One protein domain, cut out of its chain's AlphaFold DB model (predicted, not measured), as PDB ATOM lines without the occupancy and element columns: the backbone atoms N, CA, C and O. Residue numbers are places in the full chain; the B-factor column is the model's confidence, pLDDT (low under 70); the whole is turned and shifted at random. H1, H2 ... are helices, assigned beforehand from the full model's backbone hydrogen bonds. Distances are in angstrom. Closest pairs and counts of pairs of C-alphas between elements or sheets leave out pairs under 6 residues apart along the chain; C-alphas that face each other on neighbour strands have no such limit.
ATOM      1  N   VAL A 146     120.913 159.743 168.783       75.69
ATOM      2  CA  VAL A 146     119.748 159.352 167.978       75.69
ATOM      3  C   VAL A 146     118.618 158.881 168.879       75.69
ATOM      4  O   VAL A 146     117.465 159.236 168.657       75.69
ATOM      5  N   TRP A 147     118.945 158.162 169.953       75.69
ATOM      6  CA  TRP A 147     117.962 157.746 170.948       75.69
ATOM      7  C   TRP A 147     117.339 158.942 171.683       75.69
ATOM      8  O   TRP A 147     116.120 159.043 171.752       75.69
ATOM      9  N   ARG A 148     118.156 159.910 172.130       75.44
ATOM     10  CA  ARG A 148     117.663 161.161 172.751       75.44
ATOM     11  C   ARG A 148     116.794 161.997 171.812       75.44
ATOM     12  O   ARG A 148     115.888 162.686 172.264       75.44
ATOM     13  N   TRP A 149     117.095 161.969 170.516       82.88
ATOM     14  CA  TRP A 149     116.232 162.551 169.494       82.88
ATOM     15  C   TRP A 149     114.888 161.807 169.425       82.88
ATOM     16  O   TRP A 149     113.845 162.438 169.574       82.88
ATOM     17  N   ARG A 150     114.916 160.476 169.265       81.94
ATOM     18  CA  ARG A 150     113.717 159.632 169.129       81.94
ATOM     19  C   ARG A 150     112.803 159.694 170.346       81.94
ATOM     20  O   ARG A 150     111.597 159.664 170.169       81.94
ATOM     21  N   GLU A 151     113.352 159.797 171.551       82.50
ATOM     22  CA  GLU A 151     112.569 159.943 172.782       82.50
ATOM     23  C   GLU A 151     111.717 161.219 172.747       82.50
ATOM     24  O   GLU A 151     110.518 161.178 173.008       82.50
ATOM     25  N   VAL A 152     112.310 162.346 172.342       84.38
ATOM     26  CA  VAL A 152     111.568 163.606 172.214       84.38
ATOM     27  C   VAL A 152     110.584 163.550 171.047       84.38
ATOM     28  O   VAL A 152     109.461 164.001 171.217       84.38
ATOM     29  N   GLU A 153     110.973 162.971 169.908       86.75
ATOM     30  CA  GLU A 153     110.103 162.839 168.729       86.75
ATOM     31  C   GLU A 153     108.888 161.927 168.985       86.75
ATOM     32  O   GLU A 153     107.799 162.169 168.476       86.75
ATOM     33  N   GLN A 154     109.053 160.884 169.804       84.19
ATOM     34  CA  GLN A 154     107.961 159.995 170.212       84.19
ATOM     35  C   GLN A 154     106.973 160.678 171.162       84.19
ATOM     36  O   GLN A 154     105.785 160.360 171.142       84.19
ATOM     37  N   GLU A 155     107.452 161.594 172.005       84.06
ATOM     38  CA  GLU A 155     106.598 162.370 172.908       84.06
ATOM     39  C   GLU A 155     105.938 163.562 172.208       84.06
ATOM     40  O   GLU A 155     104.814 163.945 172.541       84.06
ATOM     41  N   VAL A 156     106.648 164.177 171.262       83.25
ATOM     42  CA  VAL A 156     106.247 165.396 170.567       83.25
ATOM     43  C   VAL A 156     106.701 165.289 169.114       83.25
ATOM     44  O   VAL A 156     107.896 165.258 168.865       83.25
ATOM     45  N   ASP A 157     105.762 165.298 168.163       87.19
ATOM     46  CA  ASP A 157     106.052 165.321 166.717       87.19
ATOM     47  C   ASP A 157     106.773 166.630 166.348       87.19
ATOM     48  O   ASP A 157     106.159 167.667 166.060       87.19
ATOM     49  N   CYS A 158     108.099 166.622 166.456       88.81
ATOM     50  CA  CYS A 158     108.936 167.781 166.227       88.81
ATOM     51  C   CYS A 158     109.262 167.928 164.741       88.81
ATOM     52  O   CYS A 158     109.474 169.057 164.289       88.81
ATOM     53  N   CYS A 159     109.277 166.842 163.964       86.44
ATOM     54  CA  CYS A 159     109.600 166.900 162.541       86.44
ATOM     55  C   CYS A 159     108.561 167.628 161.695       86.44
ATOM     56  O   CYS A 159     108.943 168.290 160.723       86.44
ATOM     57  N   MET A 160     107.282 167.542 162.064       82.56
ATOM     58  CA  MET A 160     106.190 168.173 161.317       82.56
ATOM     59  C   MET A 160     105.810 169.563 161.839       82.56
ATOM     60  O   MET A 160     104.962 170.248 161.257       82.56
ATOM     61  N   ARG A 161     106.447 170.030 162.918       80.56
ATOM     62  CA  ARG A 161     106.165 171.341 163.508       80.56
ATOM     63  C   ARG A 161     106.736 172.487 162.675       80.56
ATOM     64  O   ARG A 161     107.927 172.549 162.391       80.56
ATOM     65  N   GLN A 162     105.874 173.458 162.371       71.00
ATOM     66  CA  GLN A 162     106.254 174.690 161.668       71.00
ATOM     67  C   GLN A 162     106.911 175.728 162.591       71.00
ATOM     68  O   GLN A 162     107.740 176.511 162.133       71.00
ATOM     69  N   ASP A 163     106.571 175.720 163.885       75.31
ATOM     70  CA  ASP A 163     107.139 176.624 164.891       75.31
ATOM     71  C   ASP A 163     107.911 175.839 165.963       75.31
ATOM     72  O   ASP A 163     107.356 175.299 166.928       75.31
ATOM     73  N   LEU A 164     109.230 175.767 165.768       71.06
ATOM     74  CA  LEU A 164     110.167 175.146 166.708       71.06
ATOM     75  C   LEU A 164     110.454 176.027 167.925       71.06
ATOM     76  O   LEU A 164     111.078 175.566 168.884       71.06
ATOM     77  N   ASP A 165     110.040 177.293 167.897       72.88
ATOM     78  CA  ASP A 165     110.317 178.219 168.978       72.88
ATOM     79  C   ASP A 165     109.298 178.104 170.113       72.88
ATOM     80  O   ASP A 165     109.665 178.338 171.265       72.88
ATOM     81  N   ALA A 166     108.087 177.633 169.802       75.25
ATOM     82  CA  ALA A 166     107.021 177.340 170.756       75.25
ATOM     83  C   ALA A 166     107.267 176.093 171.635       75.25
ATOM     84  O   ALA A 166     106.613 175.951 172.663       75.25
ATOM     85  N   GLU A 167     108.179 175.187 171.252       83.88
ATOM     86  CA  GLU A 167     108.548 174.006 172.054       83.88
ATOM     87  C   GLU A 167     110.081 173.859 172.147       83.88
ATOM     88  O   GLU A 167     110.726 173.329 171.232       83.88
ATOM     89  N   PRO A 168     110.700 174.323 173.249       81.00
ATOM     90  CA  PRO A 168     112.148 174.286 173.434       81.00
ATOM     91  C   PRO A 168     112.755 172.880 173.325       81.00
ATOM     92  O   PRO A 168     113.896 172.752 172.861       81.00
ATOM     93  N   ARG A 169     112.012 171.829 173.714       84.56
ATOM     94  CA  ARG A 169     112.472 170.434 173.614       84.56
ATOM     95  C   ARG A 169     112.647 170.018 172.154       84.56
ATOM     96  O   ARG A 169     113.695 169.471 171.814       84.56
ATOM     97  N   CYS A 170     111.713 170.390 171.276       86.31
ATOM     98  CA  CYS A 170     111.807 170.126 169.839       86.31
ATOM     99  C   CYS A 170     112.999 170.827 169.194       86.31
ATOM    100  O   CYS A 170     113.748 170.218 168.429       86.31
ATOM    101  N   ARG A 171     113.252 172.091 169.547       81.69
ATOM    102  CA  ARG A 171     114.415 172.824 169.027       81.69
ATOM    103  C   ARG A 171     115.738 172.153 169.404       81.69
ATOM    104  O   ARG A 171     116.663 172.096 168.591       81.69
ATOM    105  N   ALA A 172     115.851 171.682 170.646       81.06
ATOM    106  CA  ALA A 172     117.032 170.969 171.118       81.06
ATOM    107  C   ALA A 172     117.185 169.614 170.412       81.06
ATOM    108  O   ALA A 172     118.273 169.304 169.931       81.06
ATOM    109  N   ALA A 173     116.096 168.858 170.285       85.88
ATOM    110  CA  ALA A 173     116.075 167.547 169.651       85.88
ATOM    111  C   ALA A 173     116.456 167.627 168.158       85.88
ATOM    112  O   ALA A 173     117.370 166.931 167.718       85.88
ATOM    113  N   ILE A 174     115.874 168.557 167.395       87.44
ATOM    114  CA  ILE A 174     116.178 168.741 165.965       87.44
ATOM    115  C   ILE A 174     117.645 169.129 165.741       87.44
ATOM    116  O   ILE A 174     118.273 168.687 164.777       87.44
ATOM    117  N   ARG A 175     118.238 169.923 166.644       82.81
ATOM    118  CA  ARG A 175     119.683 170.213 166.604       82.81
ATOM    119  C   ARG A 175     120.516 168.955 166.816       82.81
ATOM    120  O   ARG A 175     121.510 168.786 166.112       82.81
ATOM    121  N   VAL A 176     120.127 168.098 167.761       83.19
ATOM    122  CA  VAL A 176     120.808 166.820 168.018       83.19
ATOM    123  C   VAL A 176     120.731 165.922 166.782       83.19
ATOM    124  O   VAL A 176     121.764 165.400 166.369       83.19
ATOM    125  N   LEU A 177     119.567 165.822 166.131       85.88
ATOM    126  CA  LEU A 177     119.403 165.063 164.887       85.88
ATOM    127  C   LEU A 177     120.266 165.620 163.742       85.88
ATOM    128  O   LEU A 177     120.986 164.872 163.082       85.88
ATOM    129  N   ALA A 178     120.262 166.939 163.525       81.19
ATOM    130  CA  ALA A 178     121.065 167.574 162.477       81.19
ATOM    131  C   ALA A 178     122.583 167.423 162.712       81.19
ATOM    132  O   ALA A 178     123.351 167.316 161.750       81.19
ATOM    133  N   GLN A 179     123.024 167.405 163.974       75.31
ATOM    134  CA  GLN A 179     124.414 167.131 164.356       75.31
ATOM    135  C   GLN A 179     124.775 165.655 164.170       75.31
ATOM    136  O   GLN A 179     125.833 165.363 163.618       75.31
ATOM    137  N   ALA A 180     123.891 164.734 164.568       73.50
ATOM    138  CA  ALA A 180     124.071 163.300 164.354       73.50
ATOM    139  C   ALA A 180     124.216 162.981 162.857       73.50
ATOM    140  O   ALA A 180     125.153 162.287 162.470       73.50
ATOM    141  N   TYR A 181     123.382 163.586 162.006       79.00
ATOM    142  CA  TYR A 181     123.507 163.494 160.550       79.00
ATOM    143  C   TYR A 181     124.844 164.022 160.022       79.00
ATOM    144  O   TYR A 181     125.507 163.357 159.226       79.00
ATOM    145  N   ALA A 182     125.283 165.195 160.492       64.69
ATOM    146  CA  ALA A 182     126.582 165.754 160.110       64.69
ATOM    147  C   ALA A 182     127.764 164.854 160.530       64.69
ATOM    148  O   ALA A 182     128.781 164.827 159.841       64.69
ATOM    149  N   ALA A 183     127.604 164.096 161.617       60.97
ATOM    150  CA  ALA A 183     128.540 163.088 162.112       60.97
ATOM    151  C   ALA A 183     128.431 161.719 161.400       60.97
ATOM    152  O   ALA A 183     129.120 160.772 161.780       60.97
ATOM    153  N   GLY A 184     127.573 161.587 160.382       59.34
ATOM    154  CA  GLY A 184     127.367 160.344 159.630       59.34
ATOM    155  C   GLY A 184     126.442 159.321 160.304       59.34
ATOM    156  O   GLY A 184     126.408 158.166 159.881       59.34
ATOM    157  N   LEU A 185     125.699 159.720 161.338       64.94
ATOM    158  CA  LEU A 185     124.685 158.914 162.030       64.94
ATOM    159  C   LEU A 185     123.263 159.316 161.589       64.94
ATOM    160  O   LEU A 185     123.088 160.312 160.900       64.94
ATOM    161  N   ALA A 186     122.235 158.562 162.000       74.94
ATOM    162  CA  ALA A 186     120.819 158.963 161.897       74.94
ATOM    163  C   ALA A 186     120.339 159.398 160.495       74.94
ATOM    164  O   ALA A 186     119.481 160.270 160.367       74.94
ATOM    165  N   ARG A 187     120.907 158.828 159.423       73.19
ATOM    166  CA  ARG A 187     120.578 159.222 158.042       73.19
ATOM    167  C   ARG A 187     119.097 159.034 157.724       73.19
ATOM    168  O   ARG A 187     118.518 159.872 157.042       73.19
ATOM    169  N   GLU A 188     118.509 157.948 158.205       74.06
ATOM    170  CA  GLU A 188     117.095 157.642 158.003       74.06
ATOM    171  C   GLU A 188     116.197 158.625 158.760       74.06
ATOM    172  O   GLU A 188     115.380 159.295 158.130       74.06
ATOM    173  N   ASP A 189     116.442 158.818 160.061       81.88
ATOM    174  CA  ASP A 189     115.710 159.779 160.894       81.88
ATOM    175  C   ASP A 189     115.811 161.217 160.335       81.88
ATOM    176  O   ASP A 189     114.826 161.948 160.274       81.88
ATOM    177  N   PHE A 190     116.990 161.627 159.851       84.06
ATOM    178  CA  PHE A 190     117.200 162.950 159.254       84.06
ATOM    179  C   PHE A 190     116.453 163.127 157.928       84.06
ATOM    180  O   PHE A 190     115.862 164.178 157.666       84.06
ATOM    181  N   ASN A 191     116.451 162.099 157.077       80.69
ATOM    182  CA  ASN A 191     115.739 162.135 155.801       80.69
ATOM    183  C   ASN A 191     114.214 162.201 155.983       80.69
ATOM    184  O   ASN A 191     113.521 162.708 155.104       80.69
ATOM    185  N   GLN A 192     113.705 161.730 157.120       86.50
ATOM    186  CA  GLN A 192     112.286 161.762 157.467       86.50
ATOM    187  C   GLN A 192     111.873 163.042 158.213       86.50
ATOM    188  O   GLN A 192     110.697 163.211 158.513       86.50
ATOM    189  N   CYS A 193     112.807 163.968 158.472       88.62
ATOM    190  CA  CYS A 193     112.560 165.148 159.297       88.62
ATOM    191  C   CYS A 193     112.774 166.480 158.547       88.62
ATOM    192  O   CYS A 193     113.891 167.016 158.543       88.62
ATOM    193  N   PRO A 194     111.725 167.079 157.946       85.94
ATOM    194  CA  PRO A 194     111.835 168.334 157.194       85.94
ATOM    195  C   PRO A 194     112.418 169.490 158.016       85.94
ATOM    196  O   PRO A 194     113.260 170.246 157.529       85.94
ATOM    197  N   ALA A 195     112.034 169.598 159.291       83.31
ATOM    198  CA  ALA A 195     112.526 170.641 160.186       83.31
ATOM    199  C   ALA A 195     114.048 170.544 160.443       83.31
ATOM    200  O   ALA A 195     114.745 171.560 160.523       83.31
ATOM    201  N   ALA A 196     114.599 169.324 160.504       83.25
ATOM    202  CA  ALA A 196     116.042 169.101 160.618       83.25
ATOM    203  C   ALA A 196     116.786 169.417 159.316       83.25
ATOM    204  O   ALA A 196     117.886 169.981 159.354       83.25
ATOM    205  N   GLN A 197     116.180 169.109 158.167       81.50
ATOM    206  CA  GLN A 197     116.727 169.431 156.848       81.50
ATOM    207  C   GLN A 197     116.809 170.942 156.625       81.50
ATOM    208  O   GLN A 197     117.857 171.448 156.212       81.50
ATOM    209  N   ASP A 198     115.749 171.677 156.968       79.19
ATOM    210  CA  ASP A 198     115.725 173.137 156.891       79.19
ATOM    211  C   ASP A 198     116.804 173.748 157.800       79.19
ATOM    212  O   ASP A 198     117.638 174.536 157.342       79.19
ATOM    213  N   LEU A 199     116.905 173.295 159.055       76.88
ATOM    214  CA  LEU A 199     117.941 173.758 159.981       76.88
ATOM    215  C   LEU A 199     119.366 173.483 159.459       76.88
ATOM    216  O   LEU A 199     120.233 174.362 159.524       76.88
ATOM    217  N   HIS A 200     119.617 172.289 158.913       72.94
ATOM    218  CA  HIS A 200     120.915 171.917 158.343       72.94
ATOM    219  C   HIS A 200     121.265 172.761 157.106       72.94
ATOM    220  O   HIS A 200     122.412 173.191 156.948       72.94
ATOM    221  N   SER A 201     120.279 173.053 156.253       68.12
ATOM    222  CA  SER A 201     120.460 173.876 155.054       68.12
ATOM    223  C   SER A 201     120.830 175.328 155.398       68.12
ATOM    224  O   SER A 201     121.772 175.886 154.826       68.12
ATOM    225  N   ARG A 202     120.186 175.916 156.418       65.06
ATOM    226  CA  ARG A 202     120.506 177.258 156.938       65.06
ATOM    227  C   ARG A 202     121.895 177.312 157.577       65.06
ATOM    228  O   ARG A 202     122.614 178.305 157.429       65.06
ATOM    229  N   ALA A 203     122.315 176.247 158.262       62.47
ATOM    230  CA  ALA A 203     123.623 176.184 158.914       62.47
ATOM    231  C   ALA A 203     124.794 176.238 157.915       62.47
ATOM    232  O   ALA A 203     125.793 176.902 158.211       62.47
ATOM    233  N   ARG A 204     124.647 175.625 156.727       68.44
ATOM    234  CA  ARG A 204     125.666 175.588 155.657       68.44
ATOM    235  C   ARG A 204     125.848 176.897 154.880       68.44
ATOM    236  O   ARG A 204     126.781 176.989 154.087       68.44
ATOM    237  N   GLN A 205     125.004 177.907 155.095       72.88
ATOM    238  CA  GLN A 205     125.151 179.195 154.411       72.88
ATOM    239  C   GLN A 205     126.483 179.867 154.783       72.88
ATOM    240  O   GLN A 205     126.844 179.965 155.962       72.88
TER     241      GLN A 205
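What this domain is: This is residues 146 to 205 of the 714 residues of an uncharacterized protein of Archangium sp. Cb G35 (UniProt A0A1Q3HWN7). One long helix, H2, makes the core; H1 folds back alongside it as a helical hairpin, and H4 crosses H2 steeply on another side. The short H3 packs near the last residues of H2, and a long loop, residues 156 to 167, joins H1 to H2. The printed part has 60 residues, with four named helices in the order H1, H2, H3, H4 and no named strand; its class is all helix. It is compact, with a radius of gyration of the C-alphas of 10.3 A, and rounded, spanning 25 by 25 by 16 A.

Where its parts are: H2, residues 168 to 182, is 21.4 A long and begins at C-alpha 168, (112.148, 174.286, 173.434). H1, residues 146 to 155, is 14.4 A long and begins at C-alpha 146, (119.748, 159.352, 167.978). H3, residues 187 to 191, is 6.1 A long. H4, residues 194 to 203, is 14.3 A long and ends at C-alpha 203, (123.623, 176.184, 158.914).

How they stand to each other: H2 is the hub, touching the three other helices. H1 and H2 touch, their closest C-alphas those of Trp 149 and Ala 173 at 5.0 A; they run opposite ways at a shallow tilt of 33 degrees, only just short of steep. H4 touches H2 at residues 174 to 178 alone, closest at the C-alphas of Ile 174 and Ala 196, 5.4 A; they run the same way at a steep tilt of 69 degrees, only just short of about perpendicular. H3 touches H2 at residues 177 to 181 alone, closest at the C-alphas of Tyr 181 and Arg 187, 5.8 A. H3 and H4 only just touch, with 3 pairs of C-alphas within 8 A, and only at the corner by their link; the closest C-alphas are those of Phe 190 and Ala 196, 6.4 A. H1 and H3 are near each other, while H1 and H4 are apart. In H2, H3 and H4 every O i to N i+4 pair is within hydrogen-bond range; in H1, 5 of 6 are.

The domain as a whole: The two C-alphas farthest apart are those of Glu 155 and Gln 205, at 31.1 A. The printed part has no cut. The link from H1 to H2 is long, with 12 residues; those from H2 to H3 and from H3 to H4 are tight. The mean pLDDT of the printed part is 78.6, and residues 182 to 185 and 201 to 204 are under 70.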